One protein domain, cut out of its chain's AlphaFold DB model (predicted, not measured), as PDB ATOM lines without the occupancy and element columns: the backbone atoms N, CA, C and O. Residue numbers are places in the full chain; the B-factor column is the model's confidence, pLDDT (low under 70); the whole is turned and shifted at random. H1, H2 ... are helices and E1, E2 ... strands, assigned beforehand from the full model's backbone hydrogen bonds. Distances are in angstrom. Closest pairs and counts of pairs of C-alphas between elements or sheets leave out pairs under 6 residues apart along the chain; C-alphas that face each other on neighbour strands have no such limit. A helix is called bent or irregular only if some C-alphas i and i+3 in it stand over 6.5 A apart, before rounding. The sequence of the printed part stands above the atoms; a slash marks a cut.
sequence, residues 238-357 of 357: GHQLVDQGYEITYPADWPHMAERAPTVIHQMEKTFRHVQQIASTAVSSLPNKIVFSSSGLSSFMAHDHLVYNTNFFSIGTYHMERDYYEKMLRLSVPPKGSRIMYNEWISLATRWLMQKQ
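What this domain is: This is residues 238 to 357 of the 357 residues of an uncharacterized protein of Geobacillus kaustophilus GBlys (UniProt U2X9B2). A small four-stranded sheet and a pair of helices, H2 and H3, follow one another in a row along the longest axis, and the long helix H1 runs along one side of this row from the E1 end of the sheet to the H2 and H3 end. H2 fills the place between the sheet and H3, which makes the far end. The 120 printed residues include three named helices and four named strands, in the order E1, E2, H1, E3, E4, H2, H3; the sheet is mixed, in the order E1, E2, E3, E4, and the class is mixed, helices and strands. The whole is compact, with a radius of gyration of the C-alphas of 14.2 A and spans of 40 by 29 by 27 A.

Where its parts are: E1, residues 239 to 243, begins with C-alpha 239 at (101.122, 86.918, 128.697). E2 is residues 246 to 250. H1, residues 257 to 278, is 31.3 A long and ends with C-alpha 278 at (111.301, 82.042, 95.571); it is only just irregular, with C-alphas 259 and 262 6.8 A apart. E3 is residues 289 to 293 and E4 residues 306 to 309. H2, residues 321 to 332, is 16.5 A long. H3, residues 339 to 355, is 24.6 A long and ends with C-alpha 355 at (111.028, 68.905, 99.534).

How they stand to each other: E1 and E2 form an antiparallel hairpin, with N 241 and O 248 2.9 A apart. E2 and E3 are parallel, with N 290 and O 247 at 2.9 A; E2, H1 and E3 are a strand-helix-strand unit, two parallel neighbour strands with a helix between, and its crossover is left-handed. E3 and E4 are parallel, with N 308 and O 291 at 2.8 A. Residues 300 to 301 pair antiparallel with 306 to 307 of E4. The sheet is twisted, its C-alphas up to 4.2 A off the best plane. H1 only grazes it, with residues 257 to 265, and H2 only grazes it, with residues 327 to 331. H1, with residues 268 to 275 alone, touches residues 324 to 329 of H2, closest at the C-alphas of Thr 271 and Tyr 325, 6.0 A, at a steep tilt of 62 degrees. H2 and H3 form a helical hairpin and touch, closest at the C-alphas of Glu 326 and Thr 350, 5.5 A. H3 is not on the sheet. Every O i to N i+4 pair is within hydrogen-bond range in H2 and H3, and 15 of 18 in H1.

The domain as a whole: The C-alphas farthest apart, of His 256 and Gly 337, are 42.1 A apart. The printed part has no cut. The links E3 to E4 and E4 to H2 are long. Mean pLDDT of the printed part is 85.2; residues 295 to 296, 312 to 322 and 356 to 357 are under 70.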
ATOM      1  N   GLY A 238      96.299  87.567 128.943       90.12
ATOM      2  CA  GLY A 238      97.374  86.971 128.170       90.12
ATOM      3  C   GLY A 238      98.706  87.228 128.848       90.12
ATOM      4  O   GLY A 238      98.770  87.845 129.914       90.12
ATOM      5  N   HIS A 239      99.763  86.753 128.214       93.06
ATOM      6  CA  HIS A 239     101.122  86.918 128.697       93.06
ATOM      7  C   HIS A 239     102.003  87.520 127.614       93.06
ATOM      8  O   HIS A 239     101.716  87.416 126.419       93.06
ATOM      9  N   GLN A 240     103.081  88.154 128.068       94.19
ATOM     10  CA  GLN A 240     104.142  88.656 127.217       94.19
ATOM     11  C   GLN A 240     105.456  87.988 127.611       94.19
ATOM     12  O   GLN A 240     105.754  87.837 128.795       94.19
ATOM     13  N   LEU A 241     106.226  87.594 126.607       94.50
ATOM     14  CA  LEU A 241     107.562  87.032 126.733       94.50
ATOM     15  C   LEU A 241     108.487  87.811 125.802       94.50
ATOM     16  O   LEU A 241     108.112  88.105 124.668       94.50
ATOM     17  N   VAL A 242     109.690  88.120 126.272       94.44
ATOM     18  CA  VAL A 242     110.765  88.623 125.416       94.44
ATOM     19  C   VAL A 242     111.815  87.532 125.297       94.44
ATOM     20  O   VAL A 242     112.349  87.094 126.314       94.44
ATOM     21  N   ASP A 243     112.101  87.100 124.073       88.62
ATOM     22  CA  ASP A 243     113.104  86.074 123.787       88.62
ATOM     23  C   ASP A 243     113.867  86.424 122.507       88.62
ATOM     24  O   ASP A 243     113.259  86.748 121.494       88.62
ATOM     25  N   GLN A 244     115.202  86.419 122.559       86.69
ATOM     26  CA  GLN A 244     116.082  86.677 121.403       86.69
ATOM     27  C   GLN A 244     115.735  87.941 120.582       86.69
ATOM     28  O   GLN A 244     115.920  87.988 119.369       86.69
ATOM     29  N   GLY A 245     115.237  88.994 121.241       91.31
ATOM     30  CA  GLY A 245     114.828  90.245 120.588       91.31
ATOM     31  C   GLY A 245     113.406  90.242 120.008       91.31
ATOM     32  O   GLY A 245     112.975  91.269 119.478       91.31
ATOM     33  N   TYR A 246     112.669  89.138 120.147       94.81
ATOM     34  CA  TYR A 246     111.246  89.036 119.842       94.81
ATOM     35  C   TYR A 246     110.387  89.394 121.056       94.81
ATOM     36  O   TYR A 246     110.615  88.905 122.159       94.81
ATOM     37  N   GLU A 247     109.365  90.217 120.837       96.06
ATOM     38  CA  GLU A 247     108.295  90.516 121.790       96.06
ATOM     39  C   GLU A 247     107.078  89.653 121.445       96.06
ATOM     40  O   GLU A 247     106.411  89.860 120.429       96.06
ATOM     41  N   ILE A 248     106.779  88.672 122.290       95.06
ATOM     42  CA  ILE A 248     105.786  87.636 122.018       95.06
ATOM     43  C   ILE A 248     104.605  87.818 122.954       95.06
ATOM     44  O   ILE A 248     104.747  87.702 124.166       95.06
ATOM     45  N   THR A 249     103.425  88.054 122.395       94.75
ATOM     46  CA  THR A 249     102.157  88.051 123.131       94.75
ATOM     47  C   THR A 249     101.411  86.755 122.849       94.75
ATOM     48  O   THR A 249     101.318  86.346 121.693       94.75
ATOM     49  N   TYR A 250     100.871  86.100 123.874       91.50
ATOM     50  CA  TYR A 250     100.181  84.817 123.716       91.50
ATOM     51  C   TYR A 250      99.054  84.612 124.748       91.50
ATOM     52  O   TYR A 250      99.018  85.314 125.767       91.50
ATOM     53  N   PRO A 251      98.117  83.675 124.498       88.38
ATOM     54  CA  PRO A 251      97.007  83.389 125.406       88.38
ATOM     55  C   PRO A 251      97.466  82.912 126.791       88.38
ATOM     56  O   PRO A 251      98.462  82.204 126.921       88.38
ATOM     57  N   ALA A 252      96.726  83.285 127.840       86.81
ATOM     58  CA  ALA A 252      97.107  82.987 129.225       86.81
ATOM     59  C   ALA A 252      97.098  81.483 129.569       86.81
ATOM     60  O   ALA A 252      97.760  81.048 130.504       86.81
ATOM     61  N   ASP A 253      96.349  80.687 128.813       84.00
ATOM     62  CA  ASP A 253      96.178  79.246 128.997       84.00
ATOM     63  C   ASP A 253      97.242  78.403 128.274       84.00
ATOM     64  O   ASP A 253      97.188  77.175 128.315       84.00
ATOM     65  N   TRP A 254      98.228  79.027 127.620       84.44
ATOM     66  CA  TRP A 254      99.302  78.309 126.933       84.44
ATOM     67  C   TRP A 254     100.492  78.051 127.874       84.44
ATOM     68  O   TRP A 254     101.220  78.985 128.219       84.44
ATOM     69  N   PRO A 255     100.766  76.787 128.254       80.81
ATOM     70  CA  PRO A 255     101.801  76.470 129.243       80.81
ATOM     71  C   PRO A 255     103.222  76.525 128.646       80.81
ATOM     72  O   PRO A 255     103.388  76.422 127.441       80.81
ATOM     73  N   HIS A 256     104.284  76.656 129.444       85.06
ATOM     74  CA  HIS A 256     105.683  76.477 128.977       85.06
ATOM     75  C   HIS A 256     106.094  77.283 127.721       85.06
ATOM     76  O   HIS A 256     106.879  76.820 126.896       85.06
ATOM     77  N   MET A 257     105.553  78.486 127.513       86.00
ATOM     78  CA  MET A 257     105.837  79.253 126.288       86.00
ATOM     79  C   MET A 257     107.291  79.710 126.170       86.00
ATOM     80  O   MET A 257     107.801  79.767 125.056       86.00
ATOM     81  N   ALA A 258     107.977  79.935 127.291       87.69
ATOM     82  CA  ALA A 258     109.409  80.233 127.308       87.69
ATOM     83  C   ALA A 258     110.269  79.104 126.709       87.69
ATOM     84  O   ALA A 258     111.286  79.374 126.085       87.69
ATOM     85  N   GLU A 259     109.842  77.846 126.844       87.88
ATOM     86  CA  GLU A 259     110.559  76.684 126.302       87.88
ATOM     87  C   GLU A 259     110.230  76.451 124.816       87.88
ATOM     88  O   GLU A 259     111.057  75.961 124.051       87.88
ATOM     89  N   ARG A 260     109.009  76.804 124.389       86.19
ATOM     90  CA  ARG A 260     108.482  76.502 123.044       86.19
ATOM     91  C   ARG A 260     108.734  77.605 122.021       86.19
ATOM     92  O   ARG A 260     108.944  77.310 120.844       86.19
ATOM     93  N   ALA A 261     108.688  78.861 122.459       86.44
ATOM     94  CA  ALA A 261     108.835  80.030 121.603       86.44
ATOM     95  C   ALA A 261     110.137  80.035 120.776       86.44
ATOM     96  O   ALA A 261     110.015  80.228 119.563       86.44
ATOM     97  N   PRO A 262     111.331  79.742 121.337       88.25
ATOM     98  CA  PRO A 262     112.580  79.808 120.574       88.25
ATOM     99  C   PRO A 262     112.573  78.883 119.347       88.25
ATOM    100  O   PRO A 262     112.881  79.300 118.231       88.25
ATOM    101  N   THR A 263     112.141  77.630 119.526       87.88
ATOM    102  CA  THR A 263     112.069  76.632 118.447       87.88
ATOM    103  C   THR A 263     111.097  77.053 117.346       87.88
ATOM    104  O   THR A 263     111.385  76.908 116.158       87.88
ATOM    105  N   VAL A 264     109.937  77.588 117.733       87.12
ATOM    106  CA  VAL A 264     108.898  78.015 116.789       87.12
ATOM    107  C   VAL A 264     109.346  79.240 116.001       87.12
ATOM    108  O   VAL A 264     109.208  79.254 114.779       87.12
ATOM    109  N   ILE A 265     109.930  80.234 116.671       89.75
ATOM    110  CA  ILE A 265     110.464  81.436 116.021       89.75
ATOM    111  C   ILE A 265     111.565  81.056 115.038       89.75
ATOM    112  O   ILE A 265     111.497  81.459 113.880       89.75
ATOM    113  N   HIS A 266     112.510  80.209 115.449       89.56
ATOM    114  CA  HIS A 266     113.579  79.741 114.572       89.56
ATOM    115  C   HIS A 266     113.031  79.078 113.298       89.56
ATOM    116  O   HIS A 266     113.499  79.347 112.186       89.56
ATOM    117  N   GLN A 267     111.998  78.242 113.437       87.81
ATOM    118  CA  GLN A 267     111.342  77.622 112.290       87.81
ATOM    119  C   GLN A 267     110.639  78.662 111.407       87.81
ATOM    120  O   GLN A 267     110.763  78.600 110.184       87.81
ATOM    121  N   MET A 268     109.947  79.642 111.994       90.25
ATOM    122  CA  MET A 268     109.298  80.727 111.250       90.25
ATOM    123  C   MET A 268     110.315  81.577 110.478       90.25
ATOM    124  O   MET A 268     110.084  81.872 109.306       90.25
ATOM    125  N   GLU A 269     111.456  81.918 111.078       91.81
ATOM    126  CA  GLU A 269     112.552  82.634 110.416       91.81
ATOM    127  C   GLU A 269     113.161  81.824 109.268       91.81
ATOM    128  O   GLU A 269     113.421  82.360 108.186       91.81
ATOM    129  N   LYS A 270     113.414  80.528 109.489       91.31
ATOM    130  CA  LYS A 270     113.935  79.618 108.461       91.31
ATOM    131  C   LYS A 270     112.967  79.537 107.282       91.31
ATOM    132  O   LYS A 270     113.366  79.759 106.139       91.31
ATOM    133  N   THR A 271     111.692  79.288 107.563       90.44
ATOM    134  CA  THR A 271     110.629  79.242 106.559       90.44
ATOM    135  C   THR A 271     110.510  80.568 105.808       90.44
ATOM    136  O   THR A 271     110.458  80.562 104.579       90.44
ATOM    137  N   PHE A 272     110.528  81.705 106.507       92.94
ATOM    138  CA  PHE A 272     110.453  83.023 105.881       92.94
ATOM    139  C   PHE A 272     111.634  83.277 104.932       92.94
ATOM    140  O   PHE A 272     111.424  83.691 103.792       92.94
ATOM    141  N   ARG A 273     112.862  82.927 105.337       93.31
ATOM    142  CA  ARG A 273     114.046  83.006 104.463       93.31
ATOM    143  C   ARG A 273     113.905  82.143 103.211       93.31
ATOM    144  O   ARG A 273     114.274  82.589 102.129       93.31
ATOM    145  N   HIS A 274     113.352  80.937 103.324       92.44
ATOM    146  CA  HIS A 274     113.101  80.099 102.149       92.44
ATOM    147  C   HIS A 274     112.046  80.711 101.214       92.44
ATOM    148  O   HIS A 274     112.209  80.669  99.997       92.44
ATOM    149  N   VAL A 275     110.991  81.324 101.759       92.62
ATOM    150  CA  VAL A 275     109.984  82.036 100.956       92.62
ATOM    151  C   VAL A 275     110.616  83.196 100.180       92.62
ATOM    152  O   VAL A 275     110.369  83.334  98.981       92.62
ATOM    153  N   GLN A 276     111.494  83.975 100.818       93.38
ATOM    154  CA  GLN A 276     112.201  85.088 100.170       93.38
ATOM    155  C   GLN A 276     113.091  84.656  98.994       93.38
ATOM    156  O   GLN A 276     113.359  85.462  98.106       93.38
ATOM    157  N   GLN A 277     113.529  83.394  98.950       92.50
ATOM    158  CA  GLN A 277     114.323  82.867  97.834       92.50
ATOM    159  C   GLN A 277     113.492  82.601  96.572       92.50
ATOM    160  O   GLN A 277     114.061  82.538  95.485       92.50
ATOM    161  N   ILE A 278     112.172  82.420  96.697       91.31
ATOM    162  CA  ILE A 278     111.301  82.042  95.571       91.31
ATOM    163  C   ILE A 278     110.274  83.107  95.193       91.31
ATOM    164  O   ILE A 278     109.676  83.023  94.121       91.31
ATOM    165  N   ALA A 279     110.039  84.092  96.061       90.75
ATOM    166  CA  ALA A 279     109.042  85.127  95.837       90.75
ATOM    167  C   ALA A 279     109.428  86.456  96.492       90.75
ATOM    168  O   ALA A 279     110.013  86.506  97.573       90.75
ATOM    169  N   SER A 280     109.027  87.555  95.850       90.06
ATOM    170  CA  SER A 280     109.088  88.884  96.458       90.06
ATOM    171  C   SER A 280     108.068  88.980  97.591       90.06
ATOM    172  O   SER A 280     106.869  88.793  97.369       90.06
ATOM    173  N   THR A 281     108.548  89.297  98.786       90.56
ATOM    174  CA  THR A 281     107.732  89.447  99.989       90.56
ATOM    175  C   THR A 281     107.351  90.910 100.219       90.56
ATOM    176  O   THR A 281     108.061  91.827  99.811       90.56
ATOM    177  N   ALA A 282     106.196  91.133 100.845       86.56
ATOM    178  CA  ALA A 282     105.706  92.453 101.227       86.56
ATOM    179  C   ALA A 282     106.553  93.066 102.345       86.56
ATOM    180  O   ALA A 282     106.690  94.281 102.401       86.56
ATOM    181  N   VAL A 283     107.110  92.229 103.223       88.12
ATOM    182  CA  VAL A 283     107.959  92.634 104.348       88.12
ATOM    183  C   VAL A 283     109.386  92.136 104.128       88.12
ATOM    184  O   VAL A 283     109.588  91.066 103.562       88.12
ATOM    185  N   SER A 284     110.390  92.886 104.581       88.38
ATOM    186  CA  SER A 284     111.805  92.529 104.385       88.38
ATOM    187  C   SER A 284     112.327  91.480 105.369       88.38
ATOM    188  O   SER A 284     113.321  90.813 105.092       88.38
ATOM    189  N   SER A 285     111.685  91.345 106.526       91.38
ATOM    190  CA  SER A 285     112.084  90.459 107.621       91.38
ATOM    191  C   SER A 285     110.855  90.016 108.407       91.38
ATOM    192  O   SER A 285     109.834  90.706 108.397       91.38
ATOM    193  N   LEU A 286     110.966  88.897 109.125       92.38
ATOM    194  CA  LEU A 286     109.956  88.511 110.106       92.38
ATOM    195  C   LEU A 286     109.852  89.619 111.176       92.38
ATOM    196  O   LEU A 286     110.884  89.982 111.746       92.38
ATOM    197  N   PRO A 287     108.658  90.173 111.456       94.06
ATOM    198  CA  PRO A 287     108.507  91.194 112.486       94.06
ATOM    199  C   PRO A 287     108.886  90.665 113.867       94.06
ATOM    200  O   PRO A 287     108.548  89.534 114.219       94.06
ATOM    201  N   ASN A 288     109.548  91.498 114.668       95.31
ATOM    202  CA  ASN A 288     109.985  91.110 116.007       95.31
ATOM    203  C   ASN A 288     108.843  91.097 117.035       95.31
ATOM    204  O   ASN A 288     108.964  90.457 118.072       95.31
ATOM    205  N   LYS A 289     107.718  91.760 116.755       96.62
ATOM    206  CA  LYS A 289     106.501  91.666 117.567       96.62
ATOM    207  C   LYS A 289     105.589  90.579 117.017       96.62
ATOM    208  O   LYS A 289     105.076  90.711 115.905       96.62
ATOM    209  N   ILE A 290     105.351  89.530 117.794       94.94
ATOM    210  CA  ILE A 290     104.518  88.395 117.388       94.94
ATOM    211  C   ILE A 290     103.377  88.226 118.385       94.94
ATOM    212  O   ILE A 290     103.591  88.068 119.583       94.94
ATOM    213  N   VAL A 291     102.148  88.223 117.887       94.06
ATOM    214  CA  VAL A 291     100.955  87.880 118.657       94.06
ATOM    215  C   VAL A 291     100.489  86.503 118.221       94.06
ATOM    216  O   VAL A 291      99.995  86.327 117.107       94.06
ATOM    217  N   PHE A 292     100.612  85.527 119.110       90.62
ATOM    218  CA  PHE A 292      99.973  84.234 118.940       90.62
ATOM    219  C   PHE A 292      98.535  84.277 119.435       90.62
ATOM    220  O   PHE A 292      98.214  84.912 120.440       90.62
ATOM    221  N   SER A 293      97.661  83.568 118.732       83.25
ATOM    222  CA  SER A 293      96.263  83.431 119.121       83.25
ATOM    223  C   SER A 293      95.723  82.054 118.763       83.25
ATOM    224  O   SER A 293      96.119  81.461 117.758       83.25
ATOM    225  N   SER A 294      94.794  81.563 119.578       70.75
ATOM    226  CA  SER A 294      93.997  80.371 119.301       70.75
ATOM    227  C   SER A 294      92.572  80.776 118.939       70.75
ATOM    228  O   SER A 294      91.901  81.395 119.760       70.75
ATOM    229  N   SER A 295      92.082  80.337 117.774       63.94
ATOM    230  CA  SER A 295      90.682  80.499 117.337       63.94
ATOM    231  C   SER A 295      90.237  81.959 117.104       63.94
ATOM    232  O   SER A 295      90.745  82.900 117.701       63.94
ATOM    233  N   GLY A 296      89.309  82.171 116.169       63.88
ATOM    234  CA  GLY A 296      88.599  83.447 115.956       63.88
ATOM    235  C   GLY A 296      89.363  84.595 115.270       63.88
ATOM    236  O   GLY A 296      88.744  85.382 114.558       63.88
ATOM    237  N   LEU A 297      90.687  84.702 115.422       70.19
ATOM    238  CA  LEU A 297      91.469  85.807 114.843       70.19
ATOM    239  C   LEU A 297      92.012  85.500 113.442       70.19
ATOM    240  O   LEU A 297      92.447  84.386 113.159       70.19
ATOM    241  N   SER A 298      92.037  86.488 112.550       78.56
ATOM    242  CA  SER A 298      92.762  86.355 111.281       78.56
ATOM    243  C   SER A 298      94.271  86.366 111.530       78.56
ATOM    244  O   SER A 298      94.758  87.020 112.451       78.56
ATOM    245  N   SER A 299      95.016  85.631 110.702       88.38
ATOM    246  CA  SER A 299      96.471  85.787 110.645       88.38
ATOM    247  C   SER A 299      96.816  86.855 109.616       88.38
ATOM    248  O   SER A 299      96.277  86.820 108.509       88.38
ATOM    249  N   PHE A 300      97.724  87.765 109.952       91.00
ATOM    250  CA  PHE A 300      98.237  88.763 109.017       91.00
ATOM    251  C   PHE A 300      99.636  89.235 109.420       91.00
ATOM    252  O   PHE A 300     100.037  89.119 110.579       91.00
ATOM    253  N   MET A 301     100.373  89.792 108.460       92.12
ATOM    254  CA  MET A 301     101.730  90.292 108.659       92.12
ATOM    255  C   MET A 301     101.846  91.726 108.138       92.12
ATOM    256  O   MET A 301     101.630  91.985 106.955       92.12
ATOM    257  N   ALA A 302     102.198  92.644 109.036       91.19
ATOM    258  CA  ALA A 302     102.619  94.007 108.723       91.19
ATOM    259  C   ALA A 302     104.136  94.134 108.946       91.19
ATOM    260  O   ALA A 302     104.776  93.200 109.423       91.19
ATOM    261  N   HIS A 303     104.744  95.273 108.608       89.75
ATOM    262  CA  HIS A 303     106.193  95.465 108.806       89.75
ATOM    263  C   HIS A 303     106.616  95.455 110.280       89.75
ATOM    264  O   HIS A 303     107.757  95.133 110.593       89.75
ATOM    265  N   ASP A 304     105.715  95.838 111.179       92.00
ATOM    266  CA  ASP A 304     106.002  96.068 112.593       92.00
ATOM    267  C   ASP A 304     105.495  94.955 113.517       92.00
ATOM    268  O   ASP A 304     105.944  94.877 114.658       92.00
ATOM    269  N   HIS A 305     104.577  94.101 113.056       94.88
ATOM    270  CA  HIS A 305     104.096  92.961 113.830       94.88
ATOM    271  C   HIS A 305     103.462  91.861 112.971       94.88
ATOM    272  O   HIS A 305     102.974  92.087 111.861       94.88
ATOM    273  N   LEU A 306     103.436  90.662 113.542       94.50
ATOM    274  CA  LEU A 306     102.756  89.482 113.027       94.50
ATOM    275  C   LEU A 306     101.652  89.071 114.003       94.50
ATOM    276  O   LEU A 306     101.916  88.887 115.188       94.50
ATOM    277  N   VAL A 307     100.438  88.856 113.501       93.12
ATOM    278  CA  VAL A 307      99.395  88.112 114.219       93.12
ATOM    279  C   VAL A 307      99.297  86.728 113.595       93.12
ATOM    280  O   VAL A 307      99.012  86.596 112.404       93.12
ATOM    281  N   TYR A 308      99.559  85.692 114.388       90.25
ATOM    282  CA  TYR A 308      99.592  84.303 113.943       90.25
ATOM    283  C   TYR A 308      98.532  83.485 114.683       90.25
ATOM    284  O   TYR A 308      98.639  83.228 115.885       90.25
ATOM    285  N   ASN A 309      97.497  83.061 113.956       86.12
ATOM    286  CA  ASN A 309      96.485  82.147 114.473       86.12
ATOM    287  C   ASN A 309      96.898  80.696 114.211       86.12
ATOM    288  O   ASN A 309      97.176  80.287 113.079       86.12
ATOM    289  N   THR A 310      96.916  79.901 115.272       76.94
ATOM    290  CA  THR A 310      97.311  78.490 115.255       76.94
ATOM    291  C   THR A 310      96.156  77.518 115.019       76.94
ATOM    292  O   THR A 310      96.382  76.314 115.018       76.94
ATOM    293  N   ASN A 311      94.932  78.006 114.792       71.50
ATOM    294  CA  ASN A 311      93.732  77.199 114.563       71.50
ATOM    295  C   ASN A 311      93.558  76.104 115.636       71.50
ATOM    296  O   ASN A 311      93.686  74.918 115.351       71.50
ATOM    297  N   PHE A 312      93.221  76.528 116.860       64.00
ATOM    298  CA  PHE A 312      92.850  75.704 118.031       64.00
ATOM    299  C   PHE A 312      93.985  75.070 118.846       64.00
ATOM    300  O   PHE A 312      93.748  74.729 120.001       64.00
ATOM    301  N   PHE A 313      95.202  74.956 118.315       65.12
ATOM    302  CA  PHE A 313      96.315  74.326 119.036       65.12
ATOM    303  C   PHE A 313      97.329  75.350 119.539       65.12
ATOM    304  O   PHE A 313      97.497  76.406 118.946       65.12
ATOM    305  N   SER A 314      98.036  75.064 120.626       59.31
ATOM    306  CA  SER A 314      99.190  75.885 121.010       59.31
ATOM    307  C   SER A 314     100.364  75.671 120.049       59.31
ATOM    308  O   SER A 314     100.475  74.605 119.444       59.31
ATOM    309  N   ILE A 315     101.280  76.635 119.930       69.50
ATOM    310  CA  ILE A 315     102.482  76.427 119.106       69.50
ATOM    311  C   ILE A 315     103.325  75.244 119.621       69.50
ATOM    312  O   ILE A 315     103.443  75.014 120.828       69.50
ATOM    313  N   GLY A 316     103.909  74.478 118.698       62.78
ATOM    314  CA  GLY A 316     104.806  73.358 119.015       62.78
ATOM    315  C   GLY A 316     104.123  72.023 119.346       62.78
ATOM    316  O   GLY A 316     104.819  71.030 119.529       62.78
ATOM    317  N   THR A 317     102.789  71.948 119.380       60.50
ATOM    318  CA  THR A 317     102.066  70.663 119.405       60.50
ATOM    319  C   THR A 317     101.835  70.181 117.964       60.50
ATOM    320  O   THR A 317     101.383  70.963 117.137       60.50
ATOM    321  N   TYR A 318     102.216  68.932 117.668       50.97
ATOM    322  CA  TYR A 318     102.229  68.205 116.376       50.97
ATOM    323  C   TYR A 318     101.328  68.740 115.219       50.97
ATOM    324  O   TYR A 318     100.161  69.047 115.440       50.97
ATOM    325  N   HIS A 319     101.865  68.720 113.977       51.44
ATOM    326  CA  HIS A 319     101.283  69.092 112.650       51.44
ATOM    327  C   HIS A 319     101.621  70.463 112.014       51.44
ATOM    328  O   HIS A 319     100.898  70.912 111.125       51.44
ATOM    329  N   MET A 320     102.734  71.120 112.359       56.69
ATOM    330  CA  MET A 320     102.946  72.507 111.901       56.69
ATOM    331  C   MET A 320     103.891  72.737 110.710       56.69
ATOM    332  O   MET A 320     103.843  73.825 110.153       56.69
ATOM    333  N   GLU A 321     104.724  71.792 110.258       58.16
ATOM    334  CA  GLU A 321     105.721  72.133 109.217       58.16
ATOM    335  C   GLU A 321     105.097  72.584 107.890       58.16
ATOM    336  O   GLU A 321     105.460  73.635 107.357       58.16
ATOM    337  N   ARG A 322     104.095  71.845 107.394       62.19
ATOM    338  CA  ARG A 322     103.333  72.256 106.205       62.19
ATOM    339  C   ARG A 322     102.575  73.565 106.440       62.19
ATOM    340  O   ARG A 322     102.540  74.412 105.549       62.19
ATOM    341  N   ASP A 323     101.992  73.723 107.628       74.25
ATOM    342  CA  ASP A 323     101.218  74.910 108.006       74.25
ATOM    343  C   ASP A 323     102.102  76.165 108.022       74.25
ATOM    344  O   ASP A 323     101.687  77.206 107.521       74.25
ATOM    345  N   TYR A 324     103.354  76.060 108.489       80.25
ATOM    346  CA  TYR A 324     104.301  77.174 108.486       80.25
ATOM    347  C   TYR A 324     104.614  77.658 107.075       80.25
ATOM    348  O   TYR A 324     104.539  78.859 106.830       80.25
ATOM    349  N   TYR A 325     104.951  76.762 106.142       87.06
ATOM    350  CA  TYR A 325     105.279  77.172 104.772       87.06
ATOM    351  C   TYR A 325     104.084  77.799 104.061       87.06
ATOM    352  O   TYR A 325     104.213  78.893 103.510       87.06
ATOM    353  N   GLU A 326     102.920  77.148 104.112       88.56
ATOM    354  CA  GLU A 326     101.726  77.670 103.455       88.56
ATOM    355  C   GLU A 326     101.292  79.010 104.065       88.56
ATOM    356  O   GLU A 326     101.067  79.978 103.331       88.56
ATOM    357  N   LYS A 327     101.213  79.110 105.400       88.31
ATOM    358  CA  LYS A 327     100.844  80.368 106.064       88.31
ATOM    359  C   LYS A 327     101.866  81.451 105.797       88.31
ATOM    360  O   LYS A 327     101.471  82.560 105.458       88.31
ATOM    361  N   MET A 328     103.160  81.161 105.904       90.94
ATOM    362  CA  MET A 328     104.183  82.176 105.678       90.94
ATOM    363  C   MET A 328     104.138  82.700 104.244       90.94
ATOM    364  O   MET A 328     104.206  83.912 104.050       90.94
ATOM    365  N   LEU A 329     103.938  81.828 103.249       91.44
ATOM    366  CA  LEU A 329     103.699  82.249 101.867       91.44
ATOM    367  C   LEU A 329     102.484  83.179 101.773       91.44
ATOM    368  O   LEU A 329     102.607  84.281 101.248       91.44
ATOM    369  N   ARG A 330     101.333  82.778 102.329       90.06
ATOM    370  CA  ARG A 330     100.095  83.575 102.276       90.06
ATOM    371  C   ARG A 330     100.201  84.920 102.997       90.06
ATOM    372  O   ARG A 330      99.562  85.876 102.571       90.06
ATOM    373  N   LEU A 331     100.965  84.977 104.086       90.44
ATOM    374  CA  LEU A 331     101.142  86.168 104.919       90.44
ATOM    375  C   LEU A 331     102.152  87.151 104.332       90.44
ATOM    376  O   LEU A 331     101.996  88.356 104.502       90.44
ATOM    377  N   SER A 332     103.195  86.645 103.673       90.31
ATOM    378  CA  SER A 332     104.318  87.466 103.224       90.31
ATOM    379  C   SER A 332     104.320  87.757 101.730       90.31
ATOM    380  O   SER A 332     104.915  88.755 101.337       90.31
ATOM    381  N   VAL A 333     103.681  86.945 100.885       90.62
ATOM    382  CA  VAL A 333     103.679  87.136  99.429       90.62
ATOM    383  C   VAL A 333     102.367  87.796  98.999       90.62
ATOM    384  O   VAL A 333     101.304  87.203  99.170       90.62
ATOM    385  N   PRO A 334     102.399  89.009  98.412       86.81
ATOM    386  CA  PRO A 334     101.195  89.640  97.889       86.81
ATOM    387  C   PRO A 334     100.524  88.776  96.810       86.81
ATOM    388  O   PRO A 334     101.224  88.262  95.928       86.81
ATOM    389  N   PRO A 335      99.184  88.658  96.809       85.25
ATOM    390  CA  PRO A 335      98.480  87.922  95.769       85.25
ATOM    391  C   PRO A 335      98.705  88.561  94.392       85.25
ATOM    392  O   PRO A 335      98.577  89.775  94.224       85.25
ATOM    393  N   LYS A 336      99.026  87.732  93.392       83.44
ATOM    394  CA  LYS A 336      99.180  88.126  91.982       83.44
ATOM    395  C   LYS A 336      98.329  87.220  91.092       83.44
ATOM    396  O   LYS A 336      98.291  86.011  91.298       83.44
ATOM    397  N   GLY A 337      97.698  87.800  90.070       84.62
ATOM    398  CA  GLY A 337      96.815  87.068  89.156       84.62
ATOM    399  C   GLY A 337      95.448  86.744  89.768       84.62
ATOM    400  O   GLY A 337      95.009  87.393  90.717       84.62
ATOM    401  N   SER A 338      94.747  85.760  89.200       82.25
ATOM    402  CA  SER A 338      93.454  85.316  89.733       82.25
ATOM    403  C   SER A 338      93.626  84.576  91.066       82.25
ATOM    404  O   SER A 338      94.655  83.942  91.304       82.25
ATOM    405  N   ARG A 339      92.599  84.594  91.930       79.88
ATOM    406  CA  ARG A 339      92.627  83.883  93.226       79.88
ATOM    407  C   ARG A 339      92.895  82.381  93.061       79.88
ATOM    408  O   ARG A 339      93.605  81.803  93.875       79.88
ATOM    409  N   ILE A 340      92.380  81.774  91.988       81.50
ATOM    410  CA  ILE A 340      92.625  80.366  91.645       81.50
ATOM    411  C   ILE A 340      94.111  80.144  91.344       81.50
ATOM    412  O   ILE A 340      94.735  79.301  91.976       81.50
ATOM    413  N   MET A 341      94.699  80.941  90.443       86.12
ATOM    414  CA  MET A 341      96.123  80.824  90.107       86.12
ATOM    415  C   MET A 341      97.021  81.073  91.319       86.12
ATOM    416  O   MET A 341      97.993  80.351  91.516       86.12
ATOM    417  N   TYR A 342      96.686  82.068  92.142       87.94
ATOM    418  CA  TYR A 342      97.415  82.346  93.373       87.94
ATOM    419  C   TYR A 342      97.368  81.150  94.333       87.94
ATOM    420  O   TYR A 342      98.406  80.723  94.825       87.94
ATOM    421  N   ASN A 343      96.191  80.558  94.552       86.94
ATOM    422  CA  ASN A 343      96.046  79.389  95.421       86.94
ATOM    423  C   ASN A 343      96.792  78.152  94.888       86.94
ATOM    424  O   ASN A 343      97.434  77.451  95.671       86.94
ATOM    425  N   GLU A 344      96.761  77.906  93.576       87.94
ATOM    426  CA  GLU A 344      97.538  76.830  92.946       87.94
ATOM    427  C   GLU A 344      99.044  77.056  93.104       87.94
ATOM    428  O   GLU A 344      99.785  76.144  93.480       87.94
ATOM    429  N   TRP A 345      99.503  78.292  92.894       92.81
ATOM    430  CA  TRP A 345     100.900  78.657  93.099       92.81
ATOM    431  C   TRP A 345     101.331  78.450  94.555       92.81
ATOM    432  O   TRP A 345     102.362  77.823  94.787       92.81
ATOM    433  N   ILE A 346     100.527  78.885  95.534       91.25
ATOM    434  CA  ILE A 346     100.785  78.647  96.964       91.25
ATOM    435  C   ILE A 346     100.922  77.145  97.248       91.25
ATOM    436  O   ILE A 346     101.863  76.729  97.925       91.25
ATOM    437  N   SER A 347     100.024  76.317  96.707       89.19
ATOM    438  CA  SER A 347     100.040  74.857  96.879       89.19
ATOM    439  C   SER A 347     101.300  74.205  96.292       89.19
ATOM    440  O   SER A 347     101.927  73.350  96.927       89.19
ATOM    441  N   LEU A 348     101.703  74.604  95.082       90.69
ATOM    442  CA  LEU A 348     102.918  74.109  94.424       90.69
ATOM    443  C   LEU A 348     104.188  74.578  95.142       90.69
ATOM    444  O   LEU A 348     105.063  73.760  95.426       90.69
ATOM    445  N   ALA A 349     104.265  75.864  95.491       91.81
ATOM    446  CA  ALA A 349     105.390  76.452  96.210       91.81
ATOM    447  C   ALA A 349     105.580  75.800  97.586       91.81
ATOM    448  O   ALA A 349     106.700  75.446  97.944       91.81
ATOM    449  N   THR A 350     104.491  75.560  98.323       90.38
ATOM    450  CA  THR A 350     104.529  74.861  99.617       90.38
ATOM    451  C   THR A 350     105.134  73.465  99.467       90.38
ATOM    452  O   THR A 350     106.057  73.115 100.198       90.38
ATOM    453  N   ARG A 351     104.668  72.675  98.487       88.56
ATOM    454  CA  ARG A 351     105.201  71.326  98.228       88.56
ATOM    455  C   ARG A 351     106.687  71.350  97.877       88.56
ATOM    456  O   ARG A 351     107.440  70.533  98.393       88.56
ATOM    457  N   TRP A 352     107.104  72.291  97.035       89.25
ATOM    458  CA  TRP A 352     108.506  72.442  96.652       89.25
ATOM    459  C   TRP A 352     109.396  72.838  97.840       89.25
ATOM    460  O   TRP A 352     110.467  72.267  98.022       89.25
ATOM    461  N   LEU A 353     108.941  73.770  98.686       87.69
ATOM    462  CA  LEU A 353     109.677  74.208  99.877       87.69
ATOM    463  C   LEU A 353     109.851  73.081 100.900       87.69
ATOM    464  O   LEU A 353     110.918  72.963 101.497       87.69
ATOM    465  N   MET A 354     108.834  72.235 101.065       83.75
ATOM    466  CA  MET A 354     108.906  71.064 101.944       83.75
ATOM    467  C   MET A 354     109.878  69.990 101.435       83.75
ATOM    468  O   MET A 354     110.480  69.295 102.240       83.75
ATOM    469  N   GLN A 355     110.066  69.856 100.117       83.19
ATOM    470  CA  GLN A 355     111.028  68.905  99.534       83.19
ATOM    471  C   GLN A 355     112.494  69.332  99.700       83.19
ATOM    472  O   GLN A 355     113.390  68.529  99.458       83.19
ATOM    473  N   LYS A 356     112.748  70.595 100.066       69.50
ATOM    474  CA  LYS A 356     114.094  71.137 100.309       69.50
ATOM    475  C   LYS A 356     114.569  71.010 101.765       69.50
ATOM    476  O   LYS A 356     115.690  71.436 102.047       69.50
ATOM    477  N   GLN A 357     113.726  70.513 102.673       60.47
ATOM    478  CA  GLN A 357     114.127  70.133 104.035       60.47
ATOM    479  C   GLN A 357     114.885  68.813 104.012       60.47
ATOM    480  O   GLN A 357     115.835  68.718 104.820       60.47
TER     481      GLN A 357